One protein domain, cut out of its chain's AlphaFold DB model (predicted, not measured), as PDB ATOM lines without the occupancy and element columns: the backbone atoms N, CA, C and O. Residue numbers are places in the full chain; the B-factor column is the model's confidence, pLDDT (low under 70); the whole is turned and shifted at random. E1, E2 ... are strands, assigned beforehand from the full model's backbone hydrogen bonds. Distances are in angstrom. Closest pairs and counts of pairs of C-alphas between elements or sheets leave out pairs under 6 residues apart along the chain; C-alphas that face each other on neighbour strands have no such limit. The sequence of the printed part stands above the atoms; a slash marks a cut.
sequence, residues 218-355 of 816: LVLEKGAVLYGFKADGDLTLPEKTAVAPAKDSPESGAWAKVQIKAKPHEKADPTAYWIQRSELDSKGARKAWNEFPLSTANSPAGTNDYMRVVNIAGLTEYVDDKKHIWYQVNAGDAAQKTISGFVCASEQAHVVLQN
ATOM      1  N   LEU A 218     266.720 187.809 251.816       95.62
ATOM      2  CA  LEU A 218     267.911 187.603 251.012       95.62
ATOM      3  C   LEU A 218     268.608 186.324 251.478       95.62
ATOM      4  O   LEU A 218     269.149 186.259 252.583       95.62
ATOM      5  N   VAL A 219     268.559 185.296 250.638       96.75
ATOM      6  CA  VAL A 219     269.124 183.975 250.910       96.75
ATOM      7  C   VAL A 219     270.459 183.852 250.193       96.75
ATOM      8  O   VAL A 219     270.524 183.953 248.968       96.75
ATOM      9  N   LEU A 220     271.518 183.636 250.966       97.88
ATOM     10  CA  LEU A 220     272.859 183.331 250.488       97.88
ATOM     11  C   LEU A 220     273.084 181.828 250.629       97.88
ATOM     12  O   LEU A 220     273.166 181.291 251.739       97.88
ATOM     13  N   GLU A 221     273.205 181.153 249.496       96.81
ATOM     14  CA  GLU A 221     273.585 179.749 249.443       96.81
ATOM     15  C   GLU A 221     275.108 179.596 249.576       96.81
ATOM     16  O   GLU A 221     275.886 180.553 249.449       96.81
ATOM     17  N   LYS A 222     275.555 178.362 249.829       95.94
ATOM     18  CA  LYS A 222     276.978 178.021 249.776       95.94
ATOM     19  C   LYS A 222     277.536 178.375 248.392       95.94
ATOM     20  O   LYS A 222     276.985 177.951 247.382       95.94
ATOM     21  N   GLY A 223     278.645 179.108 248.365       96.88
ATOM     22  CA  GLY A 223     279.275 179.615 247.145       96.88
ATOM     23  C   GLY A 223     278.934 181.070 246.818       96.88
ATOM     24  O   GLY A 223     279.537 181.626 245.903       96.88
ATOM     25  N   ALA A 224     278.027 181.716 247.563       97.62
ATOM     26  CA  ALA A 224     277.731 183.133 247.372       97.62
ATOM     27  C   ALA A 224     278.977 183.998 247.617       97.62
ATOM     28  O   ALA A 224     279.580 183.969 248.693       97.62
ATOM     29  N   VAL A 225     279.356 184.777 246.607       97.69
ATOM     30  CA  VAL A 225     280.507 185.681 246.666       97.69
ATOM     31  C   VAL A 225     280.076 187.021 247.257       97.69
ATOM     32  O   VAL A 225     279.114 187.628 246.794       97.69
ATOM     33  N   LEU A 226     280.787 187.490 248.278       97.50
ATOM     34  CA  LEU A 226     280.624 188.830 248.832       97.50
ATOM     35  C   LEU A 226     281.686 189.729 248.201       97.50
ATOM     36  O   LEU A 226     282.873 189.405 248.224       97.50
ATOM     37  N   TYR A 227     281.269 190.866 247.659       95.50
ATOM     38  CA  TYR A 227     282.130 191.803 246.945       95.50
ATOM     39  C   TYR A 227     282.521 192.993 247.820       95.50
ATOM     40  O   TYR A 227     281.738 193.468 248.645       95.50
ATOM     41  N   GLY A 228     283.742 193.491 247.634       90.75
ATOM     42  CA  GLY A 228     284.123 194.811 248.130       90.75
ATOM     43  C   GLY A 228     283.584 195.928 247.231       90.75
ATOM     44  O   GLY A 228     283.151 195.689 246.101       90.75
ATOM     45  N   PHE A 229     283.670 197.166 247.711       86.06
ATOM     46  CA  PHE A 229     283.536 198.349 246.860       86.06
ATOM     47  C   PHE A 229     284.914 198.955 246.598       86.06
ATOM     48  O   PHE A 229     285.841 198.804 247.398       86.06
ATOM     49  N   LYS A 230     285.059 199.666 245.481       84.56
ATOM     50  CA  LYS A 230     286.315 200.339 245.135       84.56
ATOM     51  C   LYS A 230     286.545 201.545 246.057       84.56
ATOM     52  O   LYS A 230     286.006 202.609 245.803       84.56
ATOM     53  N   ALA A 231     287.321 201.418 247.131       83.19
ATOM     54  CA  ALA A 231     287.400 202.464 248.163       83.19
ATOM     55  C   ALA A 231     288.122 203.762 247.743       83.19
ATOM     56  O   ALA A 231     287.851 204.829 248.305       83.19
ATOM     57  N   ASP A 232     289.033 203.703 246.772       85.56
ATOM     58  CA  ASP A 232     289.903 204.838 246.427       85.56
ATOM     59  C   ASP A 232     289.373 205.766 245.332       85.56
ATOM     60  O   ASP A 232     289.933 206.842 245.135       85.56
ATOM     61  N   GLY A 233     288.248 205.424 244.697       87.44
ATOM     62  CA  GLY A 233     287.798 206.126 243.494       87.44
ATOM     63  C   GLY A 233     288.587 205.710 242.251       87.44
ATOM     64  O   GLY A 233     289.635 205.072 242.332       87.44
ATOM     65  N   ASP A 234     288.062 206.052 241.080       91.81
ATOM     66  CA  ASP A 234     288.835 206.087 239.831       91.81
ATOM     67  C   ASP A 234     289.605 207.403 239.689       91.81
ATOM     68  O   ASP A 234     290.652 207.462 239.047       91.81
ATOM     69  N   LEU A 235     289.059 208.466 240.278       94.00
ATOM     70  CA  LEU A 235     289.585 209.817 240.213       94.00
ATOM     71  C   LEU A 235     289.192 210.619 241.458       94.00
ATOM     72  O   LEU A 235     288.404 210.185 242.298       94.00
ATOM     73  N   THR A 236     289.734 211.830 241.555       94.62
ATOM     74  CA  THR A 236     289.335 212.819 242.558       94.62
ATOM     75  C   THR A 236     288.759 214.037 241.849       94.62
ATOM     76  O   THR A 236     289.437 214.658 241.031       94.62
ATOM     77  N   LEU A 237     287.515 214.395 242.169       92.44
ATOM     78  CA  LEU A 237     286.953 215.677 241.764       92.44
ATOM     79  C   LEU A 237     287.626 216.786 242.585       92.44
ATOM     80  O   LEU A 237     287.638 216.691 243.818       92.44
ATOM     81  N   PRO A 238     288.158 217.838 241.935       92.62
ATOM     82  CA  PRO A 238     288.793 218.947 242.633       92.62
ATOM     83  C   PRO A 238     287.867 219.642 243.636       92.62
ATOM     84  O   PRO A 238     286.636 219.595 243.533       92.62
ATOM     85  N   GLU A 239     288.480 220.344 244.589       93.31
ATOM     86  CA  GLU A 239     287.756 221.217 245.511       93.31
ATOM     87  C   GLU A 239     286.897 222.229 244.750       93.31
ATOM     88  O   GLU A 239     287.286 222.752 243.705       93.31
ATOM     89  N   LYS A 240     285.725 222.545 245.309       88.25
ATOM     90  CA  LYS A 240     284.774 223.533 244.773       88.25
ATOM     91  C   LYS A 240     284.218 223.217 243.374       88.25
ATOM     92  O   LYS A 240     283.532 224.069 242.809       88.25
ATOM     93  N   THR A 241     284.428 222.017 242.824       90.19
ATOM     94  CA  THR A 241     283.732 221.584 241.603       90.19
ATOM     95  C   THR A 241     282.223 221.551 241.857       90.19
ATOM     96  O   THR A 241     281.736 220.817 242.714       90.19
ATOM     97  N   ALA A 242     281.447 222.349 241.133       89.12
ATOM     98  CA  ALA A 242     279.997 222.337 241.278       89.12
ATOM     99  C   ALA A 242     279.418 221.110 240.557       89.12
ATOM    100  O   ALA A 242     279.702 220.904 239.381       89.12
ATOM    101  N   VAL A 243     278.601 220.308 241.240       91.56
ATOM    102  CA  VAL A 243     277.960 219.112 240.668       91.56
ATOM    103  C   VAL A 243     276.445 219.161 240.857       91.56
ATOM    104  O   VAL A 243     275.941 219.884 241.721       91.56
ATOM    105  N   ALA A 244     275.711 218.435 240.020       90.06
ATOM    106  CA  ALA A 244     274.276 218.193 240.147       90.06
ATOM    107  C   ALA A 244     273.985 216.701 239.929       90.06
ATOM    108  O   ALA A 244     274.682 216.084 239.121       90.06
ATOM    109  N   PRO A 245     272.974 216.113 240.591       90.38
ATOM    110  CA  PRO A 245     272.528 214.760 240.272       90.38
ATOM    111  C   PRO A 245     272.168 214.614 238.787       90.38
ATOM    112  O   PRO A 245     271.495 215.476 238.219       90.38
ATOM    113  N   ALA A 246     272.626 213.528 238.164       89.06
ATOM    114  CA  ALA A 246     272.217 213.154 236.814       89.06
ATOM    115  C   ALA A 246     270.741 212.710 236.799       89.06
ATOM    116  O   ALA A 246     270.192 212.319 237.830       89.06
ATOM    117  N   LYS A 247     270.094 212.728 235.628       84.50
ATOM    118  CA  LYS A 247     268.671 212.354 235.488       84.50
ATOM    119  C   LYS A 247     268.380 210.904 235.905       84.50
ATOM    120  O   LYS A 247     267.286 210.610 236.368       84.50
ATOM    121  N   ASP A 248     269.338 210.012 235.693       84.06
ATOM    122  CA  ASP A 248     269.297 208.588 236.035       84.06
ATOM    123  C   ASP A 248     269.973 208.281 237.383       84.06
ATOM    124  O   ASP A 248     270.198 207.120 237.715       84.06
ATOM    125  N   SER A 249     270.319 209.310 238.161       84.31
ATOM    126  CA  SER A 249     270.866 209.129 239.501       84.31
ATOM    127  C   SER A 249     269.813 208.516 240.423       84.31
ATOM    128  O   SER A 249     268.675 208.992 240.425       84.31
ATOM    129  N   PRO A 250     270.154 207.501 241.235       77.62
ATOM    130  CA  PRO A 250     269.221 206.977 242.222       77.62
ATOM    131  C   PRO A 250     268.832 208.075 243.224       77.62
ATOM    132  O   PRO A 250     269.643 208.935 243.580       77.62
ATOM    133  N   GLU A 251     267.589 208.058 243.700       74.75
ATOM    134  CA  GLU A 251     267.076 209.074 244.635       74.75
ATOM    135  C   GLU A 251     267.602 208.867 246.068       74.75
ATOM    136  O   GLU A 251     267.759 209.825 246.826       74.75
ATOM    137  N   SER A 252     267.972 207.633 246.410       67.88
ATOM    138  CA  SER A 252     268.463 207.210 247.725       67.88
ATOM    139  C   SER A 252     269.743 206.359 247.610       67.88
ATOM    140  O   SER A 252     270.271 206.138 246.518       67.88
ATOM    141  N   GLY A 253     270.298 205.928 248.747       72.25
ATOM    142  CA  GLY A 253     271.514 205.105 248.817       72.25
ATOM    143  C   GLY A 253     272.807 205.902 249.035       72.25
ATOM    144  O   GLY A 253     272.826 207.132 248.995       72.25
ATOM    145  N   ALA A 254     273.919 205.206 249.291       79.56
ATOM    146  CA  ALA A 254     275.171 205.853 249.708       79.56
ATOM    147  C   ALA A 254     275.938 206.578 248.593       79.56
ATOM    148  O   ALA A 254     276.805 207.394 248.901       79.56
ATOM    149  N   TRP A 255     275.623 206.321 247.322       89.25
ATOM    150  CA  TRP A 255     276.251 206.985 246.179       89.25
ATOM    151  C   TRP A 255     275.221 207.700 245.320       89.25
ATOM    152  O   TRP A 255     274.077 207.261 245.217       89.25
ATOM    153  N   ALA A 256     275.642 208.799 244.706       90.44
ATOM    154  CA  ALA A 256     274.861 209.557 243.743       90.44
ATOM    155  C   ALA A 256     275.639 209.661 242.433       90.44
ATOM    156  O   ALA A 256     276.831 209.978 242.437       90.44
ATOM    157  N   LYS A 257     274.949 209.428 241.316       93.31
ATOM    158  CA  LYS A 257     275.449 209.736 239.977       93.31
ATOM    159  C   LYS A 257     275.284 211.234 239.738       93.31
ATOM    160  O   LYS A 257     274.190 211.775 239.919       93.31
ATOM    161  N   VAL A 258     276.359 211.921 239.390       93.06
ATOM    162  CA  VAL A 258     276.423 213.378 239.283       93.06
ATOM    163  C   VAL A 258     277.093 213.809 237.991       93.06
ATOM    164  O   VAL A 258     277.981 213.136 237.480       93.06
ATOM    165  N   GLN A 259     276.691 214.968 237.490       93.06
ATOM    166  CA  GLN A 259     277.340 215.673 236.392       93.06
ATOM    167  C   GLN A 259     277.934 216.979 236.913       93.06
ATOM    168  O   GLN A 259     277.387 217.612 237.825       93.06
ATOM    169  N   ILE A 260     279.060 217.395 236.338       90.38
ATOM    170  CA  ILE A 260     279.669 218.688 236.656       90.38
ATOM    171  C   ILE A 260     278.785 219.792 236.065       90.38
ATOM    172  O   ILE A 260     278.422 219.759 234.889       90.38
ATOM    173  N   LYS A 261     278.419 220.783 236.882       86.62
ATOM    174  CA  LYS A 261     277.640 221.936 236.422       86.62
ATOM    175  C   LYS A 261     278.486 222.754 235.450       86.62
ATOM    176  O   LYS A 261     279.595 223.168 235.786       86.62
ATOM    177  N   ALA A 262     277.932 223.024 234.270       79.00
ATOM    178  CA  ALA A 262     278.551 223.915 233.299       79.00
ATOM    179  C   ALA A 262     278.745 225.318 233.891       79.00
ATOM    180  O   ALA A 262     277.886 225.820 234.627       79.00
ATOM    181  N   LYS A 263     279.850 225.974 233.534       76.25
ATOM    182  CA  LYS A 263     280.001 227.411 233.775       76.25
ATOM    183  C   LYS A 263     279.040 228.194 232.870       76.25
ATOM    184  O   LYS A 263     278.625 227.680 231.827       76.25
ATOM    185  N   PRO A 264     278.692 229.444 233.226       61.00
ATOM    186  CA  PRO A 264     277.915 230.303 232.340       61.00
ATOM    187  C   PRO A 264     278.581 230.372 230.956       61.00
ATOM    188  O   PRO A 264     279.758 230.708 230.868       61.00
ATOM    189  N   HIS A 265     277.824 230.052 229.899       65.44
ATOM    190  CA  HIS A 265     278.245 230.029 228.484       65.44
ATOM    191  C   HIS A 265     279.087 228.829 228.004       65.44
ATOM    192  O   HIS A 265     279.483 228.809 226.839       65.44
ATOM    193  N   GLU A 266     279.288 227.795 228.824       72.25
ATOM    194  CA  GLU A 266     279.894 226.527 228.388       72.25
ATOM    195  C   GLU A 266     278.823 225.450 228.141       72.25
ATOM    196  O   GLU A 266     277.782 225.413 228.802       72.25
ATOM    197  N   LYS A 267     279.059 224.558 227.168       64.25
ATOM    198  CA  LYS A 267     278.219 223.363 226.998       64.25
ATOM    199  C   LYS A 267     278.437 222.430 228.188       64.25
ATOM    200  O   LYS A 267     279.576 222.210 228.587       64.25
ATOM    201  N   ALA A 268     277.352 221.873 228.723       67.25
ATOM    202  CA  ALA A 268     277.430 220.869 229.776       67.25
ATOM    203  C   ALA A 268     278.219 219.646 229.298       67.25
ATOM    204  O   ALA A 268     277.951 219.119 228.216       67.25
ATOM    205  N   ASP A 269     279.182 219.217 230.111       74.12
ATOM    206  CA  ASP A 269     279.871 217.948 229.922       74.12
ATOM    207  C   ASP A 269     278.878 216.817 230.240       74.12
ATOM    208  O   ASP A 269     278.350 216.771 231.356       74.12
ATOM    209  N   PRO A 270     278.558 215.932 229.278       78.88
ATOM    210  CA  PRO A 270     277.632 214.834 229.527       78.88
ATOM    211  C   PRO A 270     278.217 213.776 230.471       78.88
ATOM    212  O   PRO A 270     277.460 212.929 230.953       78.88
ATOM    213  N   THR A 271     279.528 213.805 230.729       89.00
ATOM    214  CA  THR A 271     280.217 212.823 231.563       89.00
ATOM    215  C   THR A 271     279.656 212.839 232.980       89.00
ATOM    216  O   THR A 271     279.611 213.871 233.653       89.00
ATOM    217  N   ALA A 272     279.207 211.669 233.426       92.38
ATOM    218  CA  ALA A 272     278.694 211.465 234.766       92.38
ATOM    219  C   ALA A 272     279.704 210.677 235.597       92.38
ATOM    220  O   ALA A 272     280.373 209.776 235.095       92.38
ATOM    221  N   TYR A 273     279.761 211.001 236.879       94.31
ATOM    222  CA  TYR A 273     280.588 210.330 237.866       94.31
ATOM    223  C   TYR A 273     279.717 209.884 239.026       94.31
ATOM    224  O   TYR A 273     278.707 210.513 239.331       94.31
ATOM    225  N   TRP A 274     280.124 208.841 239.725       94.50
ATOM    226  CA  TRP A 274     279.563 208.521 241.026       94.50
ATOM    227  C   TRP A 274     280.388 209.195 242.113       94.50
ATOM    228  O   TRP A 274     281.611 209.227 242.023       94.50
ATOM    229  N   ILE A 275     279.727 209.720 243.138       93.69
ATOM    230  CA  ILE A 275     280.349 210.210 244.375       93.69
ATOM    231  C   ILE A 275     279.584 209.664 245.575       93.69
ATOM    232  O   ILE A 275     278.443 209.214 245.428       93.69
ATOM    233  N   GLN A 276     280.171 209.717 246.772       90.75
ATOM    234  CA  GLN A 276     279.389 209.471 247.984       90.75
ATOM    235  C   GLN A 276     278.294 210.538 248.103       90.75
ATOM    236  O   GLN A 276     278.550 211.732 247.964       90.75
ATOM    237  N   ARG A 277     277.055 210.117 248.361       89.69
ATOM    238  CA  ARG A 277     275.889 211.010 248.416       89.69
ATOM    239  C   ARG A 277     276.034 212.072 249.506       89.69
ATOM    240  O   ARG A 277     275.640 213.214 249.295       89.69
ATOM    241  N   SER A 278     276.661 211.725 250.631       89.06
ATOM    242  CA  SER A 278     277.010 212.661 251.710       89.06
ATOM    243  C   SER A 278     277.940 213.796 251.266       89.06
ATOM    244  O   SER A 278     278.061 214.797 251.966       89.06
ATOM    245  N   GLU A 279     278.591 213.667 250.110       91.19
ATOM    246  CA  GLU A 279     279.506 214.663 249.556       91.19
ATOM    247  C   GLU A 279     278.874 215.535 248.456       91.19
ATOM    248  O   GLU A 279     279.574 216.351 247.847       91.19
ATOM    249  N   LEU A 280     277.563 215.410 248.199       89.94
ATOM    250  CA  LEU A 280     276.855 216.220 247.196       89.94
ATOM    251  C   LEU A 280     277.057 217.726 247.424       89.94
ATOM    252  O   LEU A 280     277.426 218.443 246.491       89.94
ATOM    253  N   ASP A 281     276.918 218.167 248.676       88.56
ATOM    254  CA  ASP A 281     277.075 219.570 249.082       88.56
ATOM    255  C   ASP A 281     278.497 219.912 249.562       88.56
ATOM    256  O   ASP A 281     278.785 221.052 249.945       88.56
ATOM    257  N   SER A 282     279.416 218.936 249.549       89.56
ATOM    258  CA  SER A 282     280.790 219.150 249.999       89.56
ATOM    259  C   SER A 282     281.548 220.079 249.049       89.56
ATOM    260  O   SER A 282     281.488 219.955 247.823       89.56
ATOM    261  N   LYS A 283     282.308 221.011 249.634       89.25
ATOM    262  CA  LYS A 283     283.193 221.944 248.914       89.25
ATOM    263  C   LYS A 283     284.639 221.443 248.827       89.25
ATOM    264  O   LYS A 283     285.437 222.082 248.141       89.25
ATOM    265  N   GLY A 284     284.973 220.350 249.515       92.75
ATOM    266  CA  GLY A 284     286.301 219.734 249.481       92.75
ATOM    267  C   GLY A 284     286.527 218.873 248.237       92.75
ATOM    268  O   GLY A 284     285.645 218.741 247.386       92.75
ATOM    269  N   ALA A 285     287.722 218.294 248.133       93.25
ATOM    270  CA  ALA A 285     288.046 217.310 247.111       93.25
ATOM    271  C   ALA A 285     287.280 216.017 247.414       93.25
ATOM    272  O   ALA A 285     287.160 215.630 248.576       93.25
ATOM    273  N   ARG A 286     286.742 215.370 246.379       94.06
ATOM    274  CA  ARG A 286     285.851 214.208 246.530       94.06
ATOM    275  C   ARG A 286     286.354 213.035 245.723       94.06
ATOM    276  O   ARG A 286     286.724 213.209 244.563       94.06
ATOM    277  N   LYS A 287     286.323 211.842 246.310       95.31
ATOM    278  CA  LYS A 287     286.558 210.610 245.554       95.31
ATOM    279  C   LYS A 287     285.399 210.406 244.584       95.31
ATOM    280  O   LYS A 287     284.238 210.586 244.953       95.31
ATOM    281  N   ALA A 288     285.719 210.041 243.352       94.62
ATOM    282  CA  ALA A 288     284.727 209.788 242.325       94.62
ATOM    283  C   ALA A 288     285.047 208.530 241.525       94.62
ATOM    284  O   ALA A 288     286.203 208.114 241.421       94.62
ATOM    285  N   TRP A 289     284.005 207.935 240.958       95.19
ATOM    286  CA  TRP A 289     284.081 206.719 240.157       95.19
ATOM    287  C   TRP A 289     283.449 206.945 238.789       95.19
ATOM    288  O   TRP A 289     282.443 207.645 238.671       95.19
ATOM    289  N   ASN A 290     284.038 206.347 237.760       93.12
ATOM    290  CA  ASN A 290     283.502 206.372 236.401       93.12
ATOM    291  C   ASN A 290     282.287 205.440 236.267       93.12
ATOM    292  O   ASN A 290     281.397 205.689 235.461       93.12
ATOM    293  N   GLU A 291     282.234 204.391 237.087       91.88
ATOM    294  CA  GLU A 291     281.145 203.415 237.155       91.88
ATOM    295  C   GLU A 291     280.615 203.290 238.588       91.88
ATOM    296  O   GLU A 291     281.192 203.844 239.529       91.88
ATOM    297  N   PHE A 292     279.496 202.584 238.771       92.25
ATOM    298  CA  PHE A 292     278.961 202.353 240.110       92.25
ATOM    299  C   PHE A 292     280.000 201.603 240.974       92.25
ATOM    300  O   PHE A 292     280.570 200.616 240.508       92.25
ATOM    301  N   PRO A 293     280.276 202.024 242.226       91.62
ATOM    302  CA  PRO A 293     281.401 201.475 242.999       91.62
ATOM    303  C   PRO A 293     281.289 199.992 243.389       91.62
ATOM    304  O   PRO A 293     282.289 199.392 243.805       91.62
ATOM    305  N   LEU A 294     280.091 199.408 243.289       91.50
ATOM    306  CA  LEU A 294     279.821 197.987 243.508       91.50
ATOM    307  C   LEU A 294     279.623 197.275 242.169       91.50
ATOM    308  O   LEU A 294     278.860 197.725 241.321       91.50
ATOM    309  N   SER A 295     280.297 196.143 241.993       90.06
ATOM    310  CA  SER A 295     280.193 195.315 240.795       90.06
ATOM    311  C   SER A 295     280.573 193.874 241.115       90.06
ATOM    312  O   SER A 295     281.453 193.631 241.939       90.06
ATOM    313  N   THR A 296     279.960 192.908 240.424       89.31
ATOM    314  CA  THR A 296     280.339 191.487 240.520       89.31
ATOM    315  C   THR A 296     281.690 191.198 239.856       89.31
ATOM    316  O   THR A 296     282.238 190.109 240.020       89.31
ATOM    317  N   ALA A 297     282.248 192.173 239.127       88.12
ATOM    318  CA  ALA A 297     283.612 192.141 238.610       88.12
ATOM    319  C   ALA A 297     284.661 192.606 239.639       88.12
ATOM    320  O   ALA A 297     285.860 192.441 239.404       88.12
ATOM    321  N   ASN A 298     284.239 193.188 240.769       88.38
ATOM    322  CA  ASN A 298     285.160 193.595 241.827       88.38
ATOM    323  C   ASN A 298     285.845 192.376 242.452       88.38
ATOM    324  O   ASN A 298     285.317 191.261 242.448       88.38
ATOM    325  N   SER A 299     287.010 192.598 243.063       88.50
ATOM    326  CA  SER A 299     287.669 191.561 243.853       88.50
ATOM    327  C   SER A 299     286.741 191.074 244.980       88.50
ATOM    328  O   SER A 299     286.204 191.901 245.728       88.50
ATOM    329  N   PRO A 300     286.551 189.749 245.124       93.12
ATOM    330  CA  PRO A 300     285.806 189.183 246.239       93.12
ATOM    331  C   PRO A 300     286.394 189.617 247.584       93.12
ATOM    332  O   PRO A 300     287.597 189.506 247.808       93.12
ATOM    333  N   ALA A 301     285.533 190.063 248.496       93.25
ATOM    334  CA  ALA A 301     285.862 190.200 249.912       93.25
ATOM    335  C   ALA A 301     285.878 188.829 250.616       93.25
ATOM    336  O   ALA A 301     286.581 188.642 251.606       93.25
ATOM    337  N   GLY A 302     285.119 187.860 250.095       96.06
ATOM    338  CA  GLY A 302     285.114 186.475 250.554       96.06
ATOM    339  C   GLY A 302     284.006 185.654 249.897       96.06
ATOM    340  O   GLY A 302     283.158 186.195 249.188       96.06
ATOM    341  N   THR A 303     283.995 184.351 250.168       97.19
ATOM    342  CA  THR A 303     282.950 183.431 249.699       97.19
ATOM    343  C   THR A 303     282.275 182.778 250.894       97.19
ATOM    344  O   THR A 303     282.940 182.210 251.759       97.19
ATOM    345  N   ASN A 304     280.953 182.859 250.929       96.75
ATOM    346  CA  ASN A 304     280.121 182.229 251.939       96.75
ATOM    347  C   ASN A 304     280.106 180.702 251.760       96.75
ATOM    348  O   ASN A 304     279.848 180.214 250.659       96.75
ATOM    349  N   ASP A 305     280.324 179.944 252.835       95.56
ATOM    350  CA  ASP A 305     280.301 178.473 252.804       95.56
ATOM    351  C   ASP A 305     279.031 177.860 253.423       95.56
ATOM    352  O   ASP A 305     278.850 176.642 253.384       95.56
ATOM    353  N   TYR A 306     278.124 178.684 253.967       94.12
ATOM    354  CA  TYR A 306     276.973 178.222 254.752       94.12
ATOM    355  C   TYR A 306     275.655 178.867 254.325       94.12
ATOM    356  O   TYR A 306     275.630 179.992 253.854       94.12
ATOM    357  N   MET A 307     274.525 178.193 254.543       94.62
ATOM    358  CA  MET A 307     273.217 178.830 254.348       94.62
ATOM    359  C   MET A 307     273.084 180.052 255.266       94.62
ATOM    360  O   MET A 307     273.279 179.929 256.478       94.62
ATOM    361  N   ARG A 308     272.746 181.211 254.696       95.19
ATOM    362  CA  ARG A 308     272.548 182.458 255.441       95.19
ATOM    363  C   ARG A 308     271.310 183.177 254.928       95.19
ATOM    364  O   ARG A 308     271.245 183.557 253.765       95.19
ATOM    365  N   VAL A 309     270.345 183.389 255.814       95.31
ATOM    366  CA  VAL A 309     269.114 184.127 255.512       95.31
ATOM    367  C   VAL A 309     269.188 185.490 256.177       95.31
ATOM    368  O   VAL A 309     269.458 185.582 257.373       95.31
ATOM    369  N   VAL A 310     268.975 186.552 255.410       94.06
ATOM    370  CA  VAL A 310     268.993 187.935 255.890       94.06
ATOM    371  C   VAL A 310     267.651 188.580 255.570       94.06
ATOM    372  O   VAL A 310     267.270 188.668 254.406       94.06
ATOM    373  N   ASN A 311     266.933 189.057 256.584       90.06
ATOM    374  CA  ASN A 311     265.774 189.915 256.346       90.06
ATOM    375  C   ASN A 311     266.268 191.280 255.862       90.06
ATOM    376  O   ASN A 311     267.059 191.922 256.550       90.06
ATOM    377  N   ILE A 312     265.813 191.715 254.686       88.69
ATOM    378  CA  ILE A 312     266.266 192.975 254.068       88.69
ATOM    379  C   ILE A 312     265.640 194.207 254.715       88.69
ATOM    380  O   ILE A 312     266.104 195.327 254.527       88.69
ATOM    381  N   ALA A 313     264.571 194.008 255.478       80.06
ATOM    382  CA  ALA A 313     263.829 195.097 256.063       80.06
ATOM    383  C   ALA A 313     264.674 195.820 257.131       80.06
ATOM    384  O   ALA A 313     265.222 195.195 258.039       80.06
ATOM    385  N   GLY A 314     264.804 197.142 256.989       71.75
ATOM    386  CA  GLY A 314     265.694 197.971 257.808       71.75
ATOM    387  C   GLY A 314     267.163 197.984 257.362       71.75
ATOM    388  O   GLY A 314     267.961 198.689 257.978       71.75
ATOM    389  N   LEU A 315     267.539 197.249 256.307       82.00
ATOM    390  CA  LEU A 315     268.864 197.373 255.698       82.00
ATOM    391  C   LEU A 315     268.916 198.548 254.718       82.00
ATOM    392  O   LEU A 315     267.926 198.897 254.080       82.00
ATOM    393  N   THR A 316     270.107 199.124 254.560       81.25
ATOM    394  CA  THR A 316     270.364 200.126 253.524       81.25
ATOM    395  C   THR A 316     270.411 199.459 252.154       81.25
ATOM    396  O   THR A 316     271.232 198.571 251.921       81.25
ATOM    397  N   GLU A 317     269.570 199.934 251.241       85.50
ATOM    398  CA  GLU A 317     269.629 199.582 249.825       85.50
ATOM    399  C   GLU A 317     270.690 200.425 249.105       85.50
ATOM    400  O   GLU A 317     270.752 201.652 249.244       85.50
ATOM    401  N   TYR A 318     271.526 199.766 248.306       86.06
ATOM    402  CA  TYR A 318     272.507 200.419 247.444       86.06
ATOM    403  C   TYR A 318     272.142 200.121 245.993       86.06
ATOM    404  O   TYR A 318     272.326 199.002 245.520       86.06
ATOM    405  N   VAL A 319     271.581 201.117 245.310       85.69
ATOM    406  CA  VAL A 319     270.974 200.944 243.984       85.69
ATOM    407  C   VAL A 319     271.909 201.468 242.896       85.69
ATOM    408  O   VAL A 319     272.368 202.608 242.984       85.69
ATOM    409  N   ASP A 320     272.191 200.644 241.886       85.19
ATOM    410  CA  ASP A 320     272.981 201.044 240.712       85.19
ATOM    411  C   ASP A 320     272.114 201.723 239.626       85.19
ATOM    412  O   ASP A 320     270.888 201.804 239.733       85.19
ATOM    413  N   ASP A 321     272.730 202.223 238.550       80.38
ATOM    414  CA  ASP A 321     272.008 202.869 237.440       80.38
ATOM    415  C   ASP A 321     271.173 201.904 236.580       80.38
ATOM    416  O   ASP A 321     270.346 202.342 235.776       80.38
ATOM    417  N   LYS A 322     271.323 200.592 236.780       83.12
ATOM    418  CA  LYS A 322     270.478 199.544 236.190       83.12
ATOM    419  C   LYS A 322     269.352 199.110 237.129       83.12
ATOM    420  O   LYS A 322     268.578 198.222 236.776       83.12
ATOM    421  N   LYS A 323     269.208 199.774 238.283       81.06
ATOM    422  CA  LYS A 323     268.243 199.466 239.348       81.06
ATOM    423  C   LYS A 323     268.469 198.104 240.005       81.06
ATOM    424  O   LYS A 323     267.540 197.548 240.595       81.06
ATOM    425  N   HIS A 324     269.679 197.556 239.930       87.81
ATOM    426  CA  HIS A 324     270.038 196.430 240.775       87.81
ATOM    427  C   HIS A 324     270.230 196.899 242.208       87.81
ATOM    428  O   HIS A 324     270.783 197.973 242.455       87.81
ATOM    429  N   ILE A 325     269.788 196.070 243.149       88.44
ATOM    430  CA  ILE A 325     269.829 196.393 244.569       88.44
ATOM    431  C   ILE A 325     270.912 195.555 245.230       88.44
ATOM    432  O   ILE A 325     270.900 194.325 245.159       88.44
ATOM    433  N   TRP A 326     271.830 196.234 245.899       92.25
ATOM    434  CA  TRP A 326     272.908 195.629 246.656       92.25
ATOM    435  C   TRP A 326     272.663 195.790 248.150       92.25
ATOM    436  O   TRP A 326     272.182 196.831 248.601       92.25
ATOM    437  N   TYR A 327     273.051 194.774 248.917       93.12
ATOM    438  CA  TYR A 327     272.970 194.774 250.373       93.12
ATOM    439  C   TYR A 327     274.325 194.448 250.975       93.12
ATOM    440  O   TYR A 327     275.003 193.514 250.539       93.12
ATOM    441  N   GLN A 328     274.700 195.195 252.012       93.38
ATOM    442  CA  GLN A 328     275.830 194.829 252.849       93.38
ATOM    443  C   GLN A 328     275.406 193.725 253.816       93.38
ATOM    444  O   GLN A 328     274.422 193.860 254.541       93.38
ATOM    445  N   VAL A 329     276.159 192.632 253.839       95.38
ATOM    446  CA  VAL A 329     275.862 191.451 254.649       95.38
ATOM    447  C   VAL A 329     277.131 190.894 255.281       95.38
ATOM    448  O   VAL A 329     278.251 191.183 254.849       95.38
ATOM    449  N   ASN A 330     276.943 190.064 256.306       95.75
ATOM    450  CA  ASN A 330     277.989 189.208 256.837       95.75
ATOM    451  C   ASN A 330     277.638 187.727 256.684       95.75
ATOM    452  O   ASN A 330     276.467 187.329 256.681       95.75
ATOM    453  N   ALA A 331     278.684 186.922 256.546       96.88
ATOM    454  CA  ALA A 331     278.610 185.490 256.310       96.88
ATOM    455  C   ALA A 331     279.833 184.782 256.911       96.88
ATOM    456  O   ALA A 331     280.744 185.432 257.426       96.88
ATOM    457  N   GLY A 332     279.846 183.450 256.848       95.50
ATOM    458  CA  GLY A 332     280.980 182.630 257.270       95.50
ATOM    459  C   GLY A 332     281.691 181.999 256.081       95.50
ATOM    460  O   GLY A 332     281.035 181.433 255.208       95.50
ATOM    461  N   ASP A 333     283.020 182.068 256.058       95.25
ATOM    462  CA  ASP A 333     283.835 181.313 255.103       95.25
ATOM    463  C   ASP A 333     284.032 179.845 255.537       95.25
ATOM    464  O   ASP A 333     283.639 179.435 256.631       95.25
ATOM    465  N   ALA A 334     284.690 179.036 254.701       93.06
ATOM    466  CA  ALA A 334     284.942 177.618 254.986       93.06
ATOM    467  C   ALA A 334     285.797 177.368 256.251       93.06
ATOM    468  O   ALA A 334     285.794 176.261 256.798       93.06
ATOM    469  N   ALA A 335     286.529 178.382 256.725       92.25
ATOM    470  CA  ALA A 335     287.324 178.346 257.949       92.25
ATOM    471  C   ALA A 335     286.546 178.863 259.176       92.25
ATOM    472  O   ALA A 335     287.152 179.061 260.231       92.25
ATOM    473  N   GLN A 336     285.223 179.058 259.060       91.88
ATOM    474  CA  GLN A 336     284.338 179.633 260.080       91.88
ATOM    475  C   GLN A 336     284.702 181.073 260.477       91.88
ATOM    476  O   GLN A 336     284.332 181.518 261.568       91.88
ATOM    477  N   LYS A 337     285.416 181.819 259.626       93.56
ATOM    478  CA  LYS A 337     285.699 183.239 259.855       93.56
ATOM    479  C   LYS A 337     284.574 184.093 259.292       93.56
ATOM    480  O   LYS A 337     284.054 183.831 258.209       93.56
ATOM    481  N   THR A 338     284.225 185.139 260.033       95.56
ATOM    482  CA  THR A 338     283.271 186.139 259.561       95.56
ATOM    483  C   THR A 338     283.879 186.916 258.399       95.56
ATOM    484  O   THR A 338     284.943 187.518 258.535       95.56
ATOM    485  N   ILE A 339     283.166 186.930 257.280       96.50
ATOM    486  CA  ILE A 339     283.426 187.786 256.126       96.50
ATOM    487  C   ILE A 339     282.293 188.802 255.996       96.50
ATOM    488  O   ILE A 339     281.137 188.505 256.306       96.50
ATOM    489  N   SER A 340     282.631 190.000 255.530       95.94
ATOM    490  CA  SER A 340     281.683 191.096 255.329       95.94
ATOM    491  C   SER A 340     281.897 191.702 253.953       95.94
ATOM    492  O   SER A 340     283.033 191.901 253.525       95.94
ATOM    493  N   GLY A 341     280.806 192.022 253.271       95.12
ATOM    494  CA  GLY A 341     280.845 192.599 251.935       95.12
ATOM    495  C   GLY A 341     279.444 192.817 251.394       95.12
ATOM    496  O   GLY A 341     278.466 192.768 252.138       95.12
ATOM    497  N   PHE A 342     279.359 193.069 250.098       95.38
ATOM    498  CA  PHE A 342     278.117 193.359 249.405       95.38
ATOM    499  C   PHE A 342     277.716 192.190 248.517       95.38
ATOM    500  O   PHE A 342     278.560 191.578 247.863       95.38
ATOM    501  N   VAL A 343     276.423 191.907 248.470       96.75
ATOM    502  CA  VAL A 343     275.835 190.982 247.500       96.75
ATOM    503  C   VAL A 343     274.772 191.708 246.697       96.75
ATOM    504  O   VAL A 343     274.068 192.571 247.226       96.75
ATOM    505  N   CYS A 344     274.660 191.361 245.423       94.56
ATOM    506  CA  CYS A 344     273.606 191.858 244.560       94.56
ATOM    507  C   CYS A 344     272.383 190.950 244.696       94.56
ATOM    508  O   CYS A 344     272.458 189.746 244.453       94.56
ATOM    509  N   ALA A 345     271.246 191.521 245.079       92.19
ATOM    510  CA  ALA A 345     269.978 190.802 245.130       92.19
ATOM    511  C   ALA A 345     269.390 190.540 243.732       92.19
ATOM    512  O   ALA A 345     268.496 189.705 243.581       92.19
ATOM    513  N   SER A 346     269.899 191.246 242.718       85.44
ATOM    514  CA  SER A 346     269.535 191.078 241.317       85.44
ATOM    515  C   SER A 346     270.587 190.223 240.610       85.44
ATOM    516  O   SER A 346     271.729 190.642 240.450       85.44
ATOM    517  N   GLU A 347     270.196 189.030 240.163       80.06
ATOM    518  CA  GLU A 347     270.951 188.257 239.161       80.06
ATOM    519  C   GLU A 347     272.374 187.813 239.571       80.06
ATOM    520  O   GLU A 347     273.216 187.535 238.718       80.06
ATOM    521  N   GLN A 348     272.652 187.675 240.872       93.31
ATOM    522  CA  GLN A 348     273.895 187.075 241.357       93.31
ATOM    523  C   GLN A 348     273.730 185.569 241.614       93.31
ATOM    524  O   GLN A 348     272.785 185.124 242.263       93.31
ATOM    525  N   ALA A 349     274.695 184.764 241.158       94.81
ATOM    526  CA  ALA A 349     274.732 183.336 241.465       94.81
ATOM    527  C   ALA A 349     274.759 183.087 242.987       94.81
ATOM    528  O   ALA A 349     275.489 183.759 243.719       94.81
ATOM    529  N   HIS A 350     273.985 182.096 243.446       96.81
ATOM    530  CA  HIS A 350     273.860 181.701 244.860       96.81
ATOM    531  C   HIS A 350     273.259 182.763 245.796       96.81
ATOM    532  O   HIS A 350     273.316 182.605 247.015       96.81
ATOM    533  N   VAL A 351     272.667 183.831 245.253       97.44
ATOM    534  CA  VAL A 351     271.949 184.851 246.023       97.44
ATOM    535  C   VAL A 351     270.536 184.970 245.475       97.44
ATOM    536  O   VAL A 351     270.338 185.217 244.288       97.44
ATOM    537  N   VAL A 352     269.534 184.770 246.331       94.31
ATOM    538  CA  VAL A 352     268.129 184.751 245.909       94.31
ATOM    539  C   VAL A 352     267.267 185.536 246.886       94.31
ATOM    540  O   VAL A 352     267.317 185.314 248.092       94.31
ATOM    541  N   LEU A 353     266.415 186.412 246.353       92.31
ATOM    542  CA  LEU A 353     265.310 186.990 247.111       92.31
ATOM    543  C   LEU A 353     264.136 186.007 247.181       92.31
ATOM    544  O   LEU A 353     263.576 185.599 246.156       92.31
ATOM    545  N   GLN A 354     263.740 185.663 248.400       91.75
ATOM    546  CA  GLN A 354     262.634 184.770 248.718       91.75
ATOM    547  C   GLN A 354     261.604 185.472 249.607       91.75
ATOM    548  O   GLN A 354     261.876 186.493 250.239       91.75
ATOM    549  N   ASN A 355     260.385 184.936 249.617       89.88
ATOM    550  CA  ASN A 355     259.364 185.362 250.566       89.88
ATOM    551  C   ASN A 355     259.462 184.536 251.863       89.88
ATOM    552  O   ASN A 355     259.932 183.396 251.855       89.88
TER     553      ASN A 355
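What this domain is: This is residues 218 to 355 of the 816 residues of an uncharacterized protein of Burkholderia gladioli pv. gladioli (UniProt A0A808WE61). Little regular structure is present: two lobes make a row, one a strongly twisted sheet, E3 E7 E6 E5 E4, the other a small sandwich of sheets E9 E1 E12 and E10 E11, with E2 and E8 packed on E11. The 138 printed residues hold no named helix and twelve strands, E1 to E12 in chain order, 54 residues; the class is all strand, the sheets antiparallel. The whole is only just compact, close to loose, radius of gyration of the C-alphas 17.2 A, spans 58 by 29 by 24 A.

Where its parts are: E3 is residues 235 to 237, E7 286 to 289, E6 272 to 276, E5 255 to 260, 15.5 A, E4 243 to 245. E9 is 308 to 311, E1 218 to 220 from C-alpha (267.911, 187.603, 251.012), E12 351 to 354, ending at (262.634, 184.770, 248.718). E10, 325 to 332, 21.8 A, bends by 54 degrees at 328; E11 is 338 to 344, E2 225 to 227, E8 300 to 303.

How they stand to each other: E5 and E6 form a hairpin; N 258 and O 273 are 2.7 A apart. E2 and E11 come closest at C-alphas 226 and 341, 4.9 A. E6 and E10 are apart.

The domain as a whole: C-alphas 265 and 335 are farthest apart, 60.2 A. The printed part has no cut; links E5 to E6 and E9 to E10 are long. Residues 252, 264 to 265 and 267 to 268 have pLDDT under 70.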